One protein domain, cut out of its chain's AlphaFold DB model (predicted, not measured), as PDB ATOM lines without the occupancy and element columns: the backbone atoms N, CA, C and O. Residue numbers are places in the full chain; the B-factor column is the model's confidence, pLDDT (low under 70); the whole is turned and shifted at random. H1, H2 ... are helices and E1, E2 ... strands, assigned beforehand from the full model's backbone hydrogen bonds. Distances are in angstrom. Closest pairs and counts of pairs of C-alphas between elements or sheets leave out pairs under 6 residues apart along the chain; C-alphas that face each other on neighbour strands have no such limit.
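Overview. This is residues 48 to 127 of the 239 residues of an uncharacterized protein of Volvox carteri f. nagariensis (UniProt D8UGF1). A twisted sheet of four short strands, E1, E2, E6 and E3, has the one helix, H1, over one face at its E3 edge, and a separate two-stranded hairpin, E4 and E5, stands beyond the first end of H1. Residues 87 to 100 lead from the sheet out to that hairpin, and residues 116 to 122 lead back. The printed part has 80 residues, with named elements in the order E1, E2, H1, E3, E4, E5, E6; the class is mixed, helices and strands, with 38 residues, under half, in named elements. Both sheets are antiparallel, the larger in the order E1, E2, E6, E3. The whole is compact, with a radius of gyration of the C-alphas of 12.2 A, and rounded, spanning 32 by 31 by 27 A.

Arrangement. In the larger sheet, E1, residues 48 to 52, and E2, residues 57 to 62, form an antiparallel hairpin, with N 50 and O 59 within hydrogen-bond range at 2.9 A. E6, residues 123 to 126, is the antiparallel neighbour of E2, with N 60 and O 124 at 2.8 A. E3, residues 84 to 86, is the antiparallel neighbour of E6, with N 125 and O 85 at 2.8 A. From edge strand E1 to edge strand E3 the strands' lines turn by 88 degrees. H1, residues 72 to 81, is on this sheet at a height over the sheet of 5.7 A, which gives two layers, a helix on one face of a sheet. It lies over E3 and runs along the strands, at 2 degrees to E3 on the local plane; the closest C-alphas of the two are those of Cys 79 and Glu 85, 5.1 A apart. E2, H1 and E3 make a split strand-helix-strand unit, two strands running the same way with E6 between them, and its crossover is right-handed. Every O i to N i+4 pair of H1 is within hydrogen-bond range. E4, residues 101 to 105, and E5, residues 111 to 115, form the other antiparallel hairpin, with N 104 and O 112 at 2.8 A. The closest C-alphas of H1 and E4 are those of Trp 72 and Cys 102, 7.0 A apart, while H1 and E5 are apart.

Along the chain. E1 begins at C-alpha 48, (11.169, 79.766, 45.499), and is 13.1 A long; E2 is 16.1 A. H1 begins at C-alpha 72, (3.720, 65.587, 35.549), and is 14.3 A long. E3 is 7.0 A, E4 13.1 A and E5 13.2 A. E6, 10.3 A, ends at C-alpha 126, (16.549, 67.516, 47.553).

Size, cuts and confidence. The two C-alphas farthest apart are those of Pro 53 and Asp 100, at 33.4 A. The printed part has no cut. The link from E3 to E4, 14 residues, is long. Mean pLDDT of the printed part is 80.5; residues 53 to 56, 90 to 99 and 127 are under 70.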
ATOM      1  N   LEU A  48      11.181  79.438  44.072       91.62
ATOM      2  CA  LEU A  48      11.169  79.766  45.499       91.62
ATOM      3  C   LEU A  48      11.732  78.599  46.302       91.62
ATOM      4  O   LEU A  48      11.414  77.445  46.024       91.62
ATOM      5  N   PHE A  49      12.546  78.917  47.304       91.94
ATOM      6  CA  PHE A  49      13.247  77.947  48.138       91.94
ATOM      7  C   PHE A  49      12.608  77.858  49.523       91.94
ATOM      8  O   PHE A  49      12.245  78.880  50.110       91.94
ATOM      9  N   TYR A  50      12.514  76.640  50.051       85.56
ATOM     10  CA  TYR A  50      12.009  76.351  51.387       85.56
ATOM     11  C   TYR A  50      12.832  75.232  52.033       85.56
ATOM     12  O   TYR A  50      12.975  74.163  51.452       85.56
ATOM     13  N   ASP A  51      13.360  75.464  53.232       82.06
ATOM     14  CA  ASP A  51      14.001  74.425  54.046       82.06
ATOM     15  C   ASP A  51      12.965  73.829  55.005       82.06
ATOM     16  O   ASP A  51      12.279  74.569  55.719       82.06
ATOM     17  N   ASN A  52      12.828  72.502  55.000       70.75
ATOM     18  CA  ASN A  52      11.929  71.792  55.899       70.75
ATOM     19  C   ASN A  52      12.733  71.145  57.043       70.75
ATOM     20  O   ASN A  52      13.360  70.099  56.851       70.75
ATOM     21  N   PRO A  53      12.676  71.698  58.267       60.78
ATOM     22  CA  PRO A  53      13.434  71.167  59.398       60.78
ATOM     23  C   PRO A  53      12.936  69.795  59.880       60.78
ATOM     24  O   PRO A  53      13.629  69.138  60.652       60.78
ATOM     25  N   SER A  54      11.747  69.353  59.455       59.53
ATOM     26  CA  SER A  54      11.149  68.087  59.906       59.53
ATOM     27  C   SER A  54      11.731  66.874  59.182       59.53
ATOM     28  O   SER A  54      11.908  65.822  59.792       59.53
ATOM     29  N   ASP A  55      12.039  67.013  57.889       65.56
ATOM     30  CA  ASP A  55      12.682  65.965  57.087       65.56
ATOM     31  C   ASP A  55      14.138  66.300  56.709       65.56
ATOM     32  O   ASP A  55      14.812  65.468  56.094       65.56
ATOM     33  N   CYS A  56      14.637  67.468  57.139       68.81
ATOM     34  CA  CYS A  56      15.970  68.006  56.860       68.81
ATOM     35  C   CYS A  56      16.268  68.109  55.355       68.81
ATOM     36  O   CYS A  56      17.373  67.769  54.916       68.81
ATOM     37  N   ARG A  57      15.280  68.524  54.551       74.69
ATOM     38  CA  ARG A  57      15.412  68.655  53.093       74.69
ATOM     39  C   ARG A  57      15.076  70.054  52.597       74.69
ATOM     40  O   ARG A  57      14.258  70.773  53.166       74.69
ATOM     41  N   ASN A  58      15.658  70.378  51.445       82.69
ATOM     42  CA  ASN A  58      15.358  71.595  50.705       82.69
ATOM     43  C   ASN A  58      14.282  71.319  49.658       82.69
ATOM     44  O   ASN A  58      14.395  70.374  48.882       82.69
ATOM     45  N   TYR A  59      13.277  72.178  49.595       90.44
ATOM     46  CA  TYR A  59      12.213  72.184  48.604       90.44
ATOM     47  C   TYR A  59      12.369  73.407  47.701       90.44
ATOM     48  O   TYR A  59      12.734  74.497  48.149       90.44
ATOM     49  N   VAL A  60      12.087  73.221  46.416       93.44
ATOM     50  CA  VAL A  60      12.142  74.263  45.396       93.44
ATOM     51  C   VAL A  60      10.844  74.228  44.610       93.44
ATOM     52  O   VAL A  60      10.571  73.265  43.894       93.44
ATOM     53  N   LEU A  61      10.037  75.276  44.750       91.94
ATOM     54  CA  LEU A  61       8.866  75.498  43.910       91.94
ATOM     55  C   LEU A  61       9.328  76.118  42.594       91.94
ATOM     56  O   LEU A  61       9.949  77.183  42.598       91.94
ATOM     57  N   PHE A  62       9.001  75.464  41.487       91.81
ATOM     58  CA  PHE A  62       9.275  75.944  40.141       91.81
ATOM     59  C   PHE A  62       8.075  76.688  39.557       91.81
ATOM     60  O   PHE A  62       6.913  76.405  39.850       91.81
ATOM     61  N   ASP A  63       8.402  77.632  38.681       82.00
ATOM     62  CA  ASP A  63       7.472  78.375  37.839       82.00
ATOM     63  C   ASP A  63       6.449  79.254  38.574       82.00
ATOM     64  O   ASP A  63       5.248  79.256  38.280       82.00
ATOM     65  N   VAL A  64       6.924  80.071  39.515       77.62
ATOM     66  CA  VAL A  64       6.049  81.013  40.239       77.62
ATOM     67  C   VAL A  64       5.307  81.997  39.326       77.62
ATOM     68  O   VAL A  64       4.201  82.420  39.655       77.62
ATOM     69  N   ASP A  65       5.845  82.265  38.137       84.75
ATOM     70  CA  ASP A  65       5.249  83.165  37.145       84.75
ATOM     71  C   ASP A  65       4.399  82.450  36.076       84.75
ATOM     72  O   ASP A  65       3.853  83.124  35.205       84.75
ATOM     73  N   ALA A  66       4.248  81.117  36.137       82.19
ATOM     74  CA  ALA A  66       3.531  80.314  35.132       82.19
ATOM     75  C   ALA A  66       4.019  80.539  33.683       82.19
ATOM     76  O   ALA A  66       3.227  80.652  32.745       82.19
ATOM     77  N   GLY A  67       5.333  80.637  33.494       85.12
ATOM     78  CA  GLY A  67       5.968  80.830  32.196       85.12
ATOM     79  C   GLY A  67       6.138  79.549  31.372       85.12
ATOM     80  O   GLY A  67       6.159  79.637  30.144       85.12
ATOM     81  N   CYS A  68       6.262  78.378  32.007       88.75
ATOM     82  CA  CYS A  68       6.437  77.092  31.326       88.75
ATOM     83  C   CYS A  68       5.962  75.952  32.230       88.75
ATOM     84  O   CYS A  68       6.740  75.389  32.991       88.75
ATOM     85  N   MET A  69       4.676  75.620  32.142       90.31
ATOM     86  CA  MET A  69       4.026  74.641  33.015       90.31
ATOM     87  C   MET A  69       4.004  73.255  32.353       90.31
ATOM     88  O   MET A  69       3.112  73.001  31.536       90.31
ATOM     89  N   PRO A  70       4.981  72.373  32.640       91.50
ATOM     90  CA  PRO A  70       5.006  71.019  32.106       91.50
ATOM     91  C   PRO A  70       3.863  70.160  32.646       91.50
ATOM     92  O   PRO A  70       3.221  70.487  33.645       91.50
ATOM     93  N   ASP A  71       3.675  69.013  32.001       90.31
ATOM     94  CA  ASP A  71       2.936  67.893  32.574       90.31
ATOM     95  C   ASP A  71       3.731  67.212  33.708       90.31
ATOM     96  O   ASP A  71       4.907  67.510  33.949       90.31
ATOM     97  N   TRP A  72       3.102  66.264  34.406       88.19
ATOM     98  CA  TRP A  72       3.720  65.587  35.549       88.19
ATOM     99  C   TRP A  72       5.024  64.854  35.190       88.19
ATOM    100  O   TRP A  72       5.995  64.890  35.950       88.19
ATOM    101  N   ARG A  73       5.076  64.198  34.021       85.12
ATOM    102  CA  ARG A  73       6.246  63.404  33.603       85.12
ATOM    103  C   ARG A  73       7.425  64.317  33.306       85.12
ATOM    104  O   ARG A  73       8.539  64.051  33.748       85.12
ATOM    105  N   ARG A  74       7.166  65.426  32.620       89.75
ATOM    106  CA  ARG A  74       8.174  66.442  32.320       89.75
ATOM    107  C   ARG A  74       8.632  67.190  33.571       89.75
ATOM    108  O   ARG A  74       9.826  67.426  33.715       89.75
ATOM    109  N   ALA A  75       7.736  67.488  34.510       91.19
ATOM    110  CA  ALA A  75       8.114  68.043  35.812       91.19
ATOM    111  C   ALA A  75       9.081  67.115  36.569       91.19
ATOM    112  O   ALA A  75      10.087  67.568  37.121       91.19
ATOM    113  N   LYS A  76       8.815  65.803  36.544       87.56
ATOM    114  CA  LYS A  76       9.717  64.800  37.116       87.56
ATOM    115  C   LYS A  76      11.092  64.806  36.438       87.56
ATOM    116  O   LYS A  76      12.094  64.811  37.149       87.56
ATOM    117  N   GLU A  77      11.148  64.862  35.107       88.31
ATOM    118  CA  GLU A  77      12.416  64.972  34.364       88.31
ATOM    119  C   GLU A  77      13.228  66.209  34.789       88.31
ATOM    120  O   GLU A  77      14.440  66.104  34.982       88.31
ATOM    121  N   VAL A  78      12.573  67.359  35.002       91.31
ATOM    122  CA  VAL A  78      13.243  68.579  35.489       91.31
ATOM    123  C   VAL A  78      13.857  68.355  36.872       91.31
ATOM    124  O   VAL A  78      15.043  68.640  37.058       91.31
ATOM    125  N   CYS A  79      13.097  67.800  37.824       90.31
ATOM    126  CA  CYS A  79      13.629  67.509  39.158       90.31
ATOM    127  C   CYS A  79      14.802  66.521  39.095       90.31
ATOM    128  O   CYS A  79      15.850  66.776  39.691       90.31
ATOM    129  N   ASP A  80      14.655  65.433  38.333       84.31
ATOM    130  CA  ASP A  80      15.685  64.402  38.197       84.31
ATOM    131  C   ASP A  80      16.975  64.972  37.573       84.31
ATOM    132  O   ASP A  80      18.070  64.674  38.048       84.31
ATOM    133  N   SER A  81      16.862  65.854  36.570       85.25
ATOM    134  CA  SER A  81      18.018  66.511  35.933       85.25
ATOM    135  C   SER A  81      18.807  67.442  36.867       85.25
ATOM    136  O   SER A  81      19.971  67.737  36.602       85.25
ATOM    137  N   SER A  82      18.186  67.877  37.969       82.00
ATOM    138  CA  SER A  82      18.777  68.769  38.974       82.00
ATOM    139  C   SER A  82      19.279  68.033  40.224       82.00
ATOM    140  O   SER A  82      19.487  68.669  41.254       82.00
ATOM    141  N   ASP A  83      19.440  66.705  40.165       81.69
ATOM    142  CA  ASP A  83      19.763  65.851  41.325       81.69
ATOM    143  C   ASP A  83      18.745  65.982  42.481       81.69
ATOM    144  O   ASP A  83      19.034  65.847  43.672       81.69
ATOM    145  N   MET A  84      17.496  66.256  42.117       87.62
ATOM    146  CA  MET A  84      16.355  66.365  43.018       87.62
ATOM    147  C   MET A  84      15.321  65.296  42.660       87.62
ATOM    148  O   MET A  84      15.491  64.528  41.715       87.62
ATOM    149  N   GLU A  85      14.237  65.228  43.421       86.12
ATOM    150  CA  GLU A  85      13.074  64.396  43.109       86.12
ATOM    151  C   GLU A  85      11.790  65.218  43.231       86.12
ATOM    152  O   GLU A  85      11.761  66.228  43.936       86.12
ATOM    153  N   LEU A  86      10.724  64.810  42.540       88.31
ATOM    154  CA  LEU A  86       9.418  65.449  42.694       88.31
ATOM    155  C   LEU A  86       8.941  65.278  44.147       88.31
ATOM    156  O   LEU A  86       9.076  64.197  44.725       88.31
ATOM    157  N   ALA A  87       8.417  66.343  44.755       87.19
ATOM    158  CA  ALA A  87       7.923  66.281  46.123       87.19
ATOM    159  C   ALA A  87       6.765  65.268  46.232       87.19
ATOM    160  O   ALA A  87       5.884  65.252  45.365       87.19
ATOM    161  N   PRO A  88       6.740  64.424  47.279       80.19
ATOM    162  CA  PRO A  88       5.648  63.486  47.474       80.19
ATOM    163  C   PRO A  88       4.365  64.244  47.817       80.19
ATOM    164  O   PRO A  88       4.392  65.283  48.476       80.19
ATOM    165  N   ALA A  89       3.229  63.680  47.426       70.44
ATOM    166  CA  ALA A  89       1.913  64.224  47.736       70.44
ATOM    167  C   ALA A  89       1.464  63.954  49.194       70.44
ATOM    168  O   ALA A  89       0.392  64.387  49.600       70.44
ATOM    169  N   GLY A  90       2.269  63.236  49.985       62.28
ATOM    170  CA  GLY A  90       2.024  62.903  51.394       62.28
ATOM    171  C   GLY A  90       2.801  61.662  51.859       62.28
ATOM    172  O   GLY A  90       3.428  60.982  51.044       62.28
ATOM    173  N   GLU A  91       2.735  61.340  53.157       47.34
ATOM    174  CA  GLU A  91       3.423  60.181  53.767       47.34
ATOM    175  C   GLU A  91       2.980  58.821  53.184       47.34
ATOM    176  O   GLU A  91       3.750  57.865  53.202       47.34
ATOM    177  N   GLU A  92       1.775  58.742  52.604       45.12
ATOM    178  CA  GLU A  92       1.235  57.544  51.936       45.12
ATOM    179  C   GLU A  92       1.454  57.511  50.412       45.12
ATOM    180  O   GLU A  92       1.127  56.520  49.756       45.12
ATOM    181  N   SER A  93       2.016  58.569  49.818       47.31
ATOM    182  CA  SER A  93       2.222  58.659  48.363       47.31
ATOM    183  C   SER A  93       3.508  57.951  47.906       47.31
ATOM    184  O   SER A  93       4.310  58.492  47.154       47.31
ATOM    185  N   SER A  94       3.712  56.715  48.373       42.88
ATOM    186  CA  SER A  94       4.631  55.748  47.751       42.88
ATOM    187  C   SER A  94       3.974  55.000  46.584       42.88
ATOM    188  O   SER A  94       4.614  54.182  45.924       42.88
ATOM    189  N   LEU A  95       2.689  55.265  46.325       44.66
ATOM    190  CA  LEU A  95       1.987  54.765  45.157       44.66
ATOM    191  C   LEU A  95       2.420  55.578  43.942       44.66
ATOM    192  O   LEU A  95       2.094  56.762  43.833       44.66
ATOM    193  N   ASP A  96       3.125  54.913  43.028       51.06
ATOM    194  CA  ASP A  96       3.231  55.386  41.656       51.06
ATOM    195  C   ASP A  96       1.804  55.702  41.183       51.06
ATOM    196  O   ASP A  96       0.916  54.844  41.326       51.06
ATOM    197  N   PRO A  97       1.539  56.920  40.685       55.81
ATOM    198  CA  PRO A  97       0.267  57.202  40.054       55.81
ATOM    199  C   PRO A  97      -0.056  56.087  39.054       55.81
ATOM    200  O   PRO A  97       0.825  55.624  38.325       55.81
ATOM    201  N   SER A  98      -1.312  55.621  39.012       60.34
ATOM    202  CA  SER A  98      -1.742  54.762  37.897       60.34
ATOM    203  C   SER A  98      -1.344  55.441  36.582       60.34
ATOM    204  O   SER A  98      -1.243  56.668  36.567       60.34
ATOM    205  N   SER A  99      -1.150  54.695  35.488       62.81
ATOM    206  CA  SER A  99      -0.606  55.238  34.225       62.81
ATOM    207  C   SER A  99      -1.251  56.547  33.740       62.81
ATOM    208  O   SER A  99      -0.613  57.292  32.989       62.81
ATOM    209  N   ASP A 100      -2.481  56.815  34.194       77.62
ATOM    210  CA  ASP A 100      -3.356  57.878  33.729       77.62
ATOM    211  C   ASP A 100      -3.700  58.940  34.802       77.62
ATOM    212  O   ASP A 100      -4.244  59.982  34.439       77.62
ATOM    213  N   LEU A 101      -3.402  58.731  36.098       83.12
ATOM    214  CA  LEU A 101      -3.801  59.653  37.183       83.12
ATOM    215  C   LEU A 101      -2.649  60.031  38.108       83.12
ATOM    216  O   LEU A 101      -2.195  59.179  38.859       83.12
ATOM    217  N   CYS A 102      -2.287  61.311  38.142       86.12
ATOM    218  CA  CYS A 102      -1.208  61.895  38.927       86.12
ATOM    219  C   CYS A 102      -1.709  62.760  40.090       86.12
ATOM    220  O   CYS A 102      -2.769  63.385  40.016       86.12
ATOM    221  N   TYR A 103      -0.920  62.805  41.168       87.44
ATOM    222  CA  TYR A 103      -1.200  63.659  42.318       87.44
ATOM    223  C   TYR A 103      -0.933  65.130  41.999       87.44
ATOM    224  O   TYR A 103       0.136  65.484  41.498       87.44
ATOM    225  N   LEU A 104      -1.896  65.980  42.341       87.75
ATOM    226  CA  LEU A 104      -1.848  67.424  42.168       87.75
ATOM    227  C   LEU A 104      -2.342  68.111  43.429       87.75
ATOM    228  O   LEU A 104      -3.398  67.766  43.953       87.75
ATOM    229  N   MET A 105      -1.578  69.092  43.899       86.50
ATOM    230  CA  MET A 105      -1.958  69.922  45.034       86.50
ATOM    231  C   MET A 105      -2.682  71.174  44.536       86.50
ATOM    232  O   MET A 105      -2.200  71.860  43.631       86.50
ATOM    233  N   SER A 106      -3.844  71.463  45.113       85.56
ATOM    234  CA  SER A 106      -4.594  72.689  44.869       85.56
ATOM    235  C   SER A 106      -3.926  73.889  45.549       85.56
ATOM    236  O   SER A 106      -3.020  73.751  46.371       85.56
ATOM    237  N   GLN A 107      -4.388  75.098  45.229       82.62
ATOM    238  CA  GLN A 107      -3.895  76.311  45.893       82.62
ATOM    239  C   GLN A 107      -4.357  76.394  47.355       82.62
ATOM    240  O   GLN A 107      -3.745  77.090  48.161       82.62
ATOM    241  N   GLU A 108      -5.418  75.667  47.691       84.69
ATOM    242  CA  GLU A 108      -5.962  75.512  49.035       84.69
ATOM    243  C   GLU A 108      -5.166  74.496  49.876       84.69
ATOM    244  O   GLU A 108      -5.376  74.413  51.085       84.69
ATOM    245  N   GLY A 109      -4.221  73.771  49.261       82.38
ATOM    246  CA  GLY A 109      -3.376  72.769  49.917       82.38
ATOM    247  C   GLY A 109      -3.941  71.347  49.891       82.38
ATOM    248  O   GLY A 109      -3.357  70.456  50.505       82.38
ATOM    249  N   ASP A 110      -5.040  71.112  49.171       83.38
ATOM    250  CA  ASP A 110      -5.660  69.794  49.047       83.38
ATOM    251  C   ASP A 110      -5.004  68.974  47.935       83.38
ATOM    252  O   ASP A 110      -4.683  69.487  46.865       83.38
ATOM    253  N   VAL A 111      -4.835  67.673  48.160       85.25
ATOM    254  CA  VAL A 111      -4.270  66.757  47.163       85.25
ATOM    255  C   VAL A 111      -5.387  66.035  46.415       85.25
ATOM    256  O   VAL A 111      -6.263  65.407  47.010       85.25
ATOM    257  N   HIS A 112      -5.319  66.073  45.088       85.31
ATOM    258  CA  HIS A 112      -6.253  65.427  44.177       85.31
ATOM    259  C   HIS A 112      -5.524  64.500  43.205       85.31
ATOM    260  O   HIS A 112      -4.363  64.719  42.872       85.31
ATOM    261  N   LEU A 113      -6.229  63.487  42.703       85.62
ATOM    262  CA  LEU A 113      -5.795  62.697  41.551       85.62
ATOM    263  C   LEU A 113      -6.450  63.268  40.292       85.62
ATOM    264  O   LEU A 113      -7.679  63.328  40.223       85.62
ATOM    265  N   GLN A 114      -5.657  63.675  39.303       86.56
ATOM    266  CA  GLN A 114      -6.163  64.084  37.985       86.56
ATOM    267  C   GLN A 114      -5.285  63.536  36.862       86.56
ATOM    268  O   GLN A 114      -4.280  62.885  37.128       86.56
ATOM    269  N   GLY A 115      -5.655  63.798  35.607       86.62
ATOM    270  CA  GLY A 115      -4.839  63.429  34.452       86.62
ATOM    271  C   GLY A 115      -3.393  63.911  34.590       86.62
ATOM    272  O   GLY A 115      -3.132  65.036  35.015       86.62
ATOM    273  N   CYS A 116      -2.433  63.058  34.239       87.56
ATOM    274  CA  CYS A 116      -1.010  63.401  34.312       87.56
ATOM    275  C   CYS A 116      -0.567  64.458  33.289       87.56
ATOM    276  O   CYS A 116       0.550  64.954  33.392       87.56
ATOM    277  N   ASP A 117      -1.418  64.768  32.311       89.44
ATOM    278  CA  ASP A 117      -1.207  65.694  31.196       89.44
ATOM    279  C   ASP A 117      -1.533  67.157  31.534       89.44
ATOM    280  O   ASP A 117      -1.372  68.041  30.691       89.44
ATOM    281  N   GLN A 118      -2.004  67.426  32.755       86.19
ATOM    282  CA  GLN A 118      -2.347  68.781  33.167       86.19
ATOM    283  C   GLN A 118      -1.093  69.666  33.261       86.19
ATOM    284  O   GLN A 118      -0.110  69.259  33.884       86.19
ATOM    285  N   PRO A 119      -1.122  70.889  32.696       89.44
ATOM    286  CA  PRO A 119      -0.019  71.837  32.807       89.44
ATOM    287  C   PRO A 119       0.025  72.408  34.222       89.44
ATOM    288  O   PRO A 119      -0.918  73.072  34.665       89.44
ATOM    289  N   VAL A 120       1.105  72.132  34.950       88.38
ATOM    290  CA  VAL A 120       1.165  72.393  36.391       88.38
ATOM    291  C   VAL A 120       2.453  73.093  36.800       88.38
ATOM    292  O   VAL A 120       3.500  72.978  36.166       88.38
ATOM    293  N   ARG A 121       2.368  73.820  37.916       91.62
ATOM    294  CA  ARG A 121       3.554  74.163  38.703       91.62
ATOM    295  C   ARG A 121       3.954  72.947  39.519       91.62
ATOM    296  O   ARG A 121       3.100  72.157  39.918       91.62
ATOM    297  N   PHE A 122       5.242  72.818  39.792       92.50
ATOM    298  CA  PHE A 122       5.779  71.631  40.440       92.50
ATOM    299  C   PHE A 122       6.803  71.997  41.503       92.50
ATOM    300  O   PHE A 122       7.449  73.044  41.454       92.50
ATOM    301  N   VAL A 123       6.928  71.115  42.489       92.44
ATOM    302  CA  VAL A 123       7.866  71.262  43.596       92.44
ATOM    303  C   VAL A 123       8.849  70.109  43.524       92.44
ATOM    304  O   VAL A 123       8.444  68.947  43.555       92.44
ATOM    305  N   CYS A 124      10.134  70.429  43.455       91.12
ATOM    306  CA  CYS A 124      11.194  69.450  43.646       91.12
ATOM    307  C   CYS A 124      11.664  69.497  45.103       91.12
ATOM    308  O   CYS A 124      11.646  70.555  45.731       91.12
ATOM    309  N   ARG A 125      12.148  68.377  45.633       86.50
ATOM    310  CA  ARG A 125      12.870  68.316  46.906       86.50
ATOM    311  C   ARG A 125      14.251  67.700  46.724       86.50
ATOM    312  O   ARG A 125      14.446  66.863  45.844       86.50
ATOM    313  N   SER A 126      15.210  68.096  47.554       81.31
ATOM    314  CA  SER A 126      16.549  67.516  47.553       81.31
ATOM    315  C   SER A 126      16.469  66.017  47.834       81.31
ATOM    316  O   SER A 126      15.725  65.574  48.726       81.31
ATOM    317  N   ARG A 127      17.269  65.239  47.102       69.44
ATOM    318  CA  ARG A 127      17.491  63.831  47.435       69.44
ATOM    319  C   ARG A 127      18.129  63.738  48.820       69.44
ATOM    320  O   ARG A 127      18.824  64.651  49.268       69.44
TER     321      ARG A 127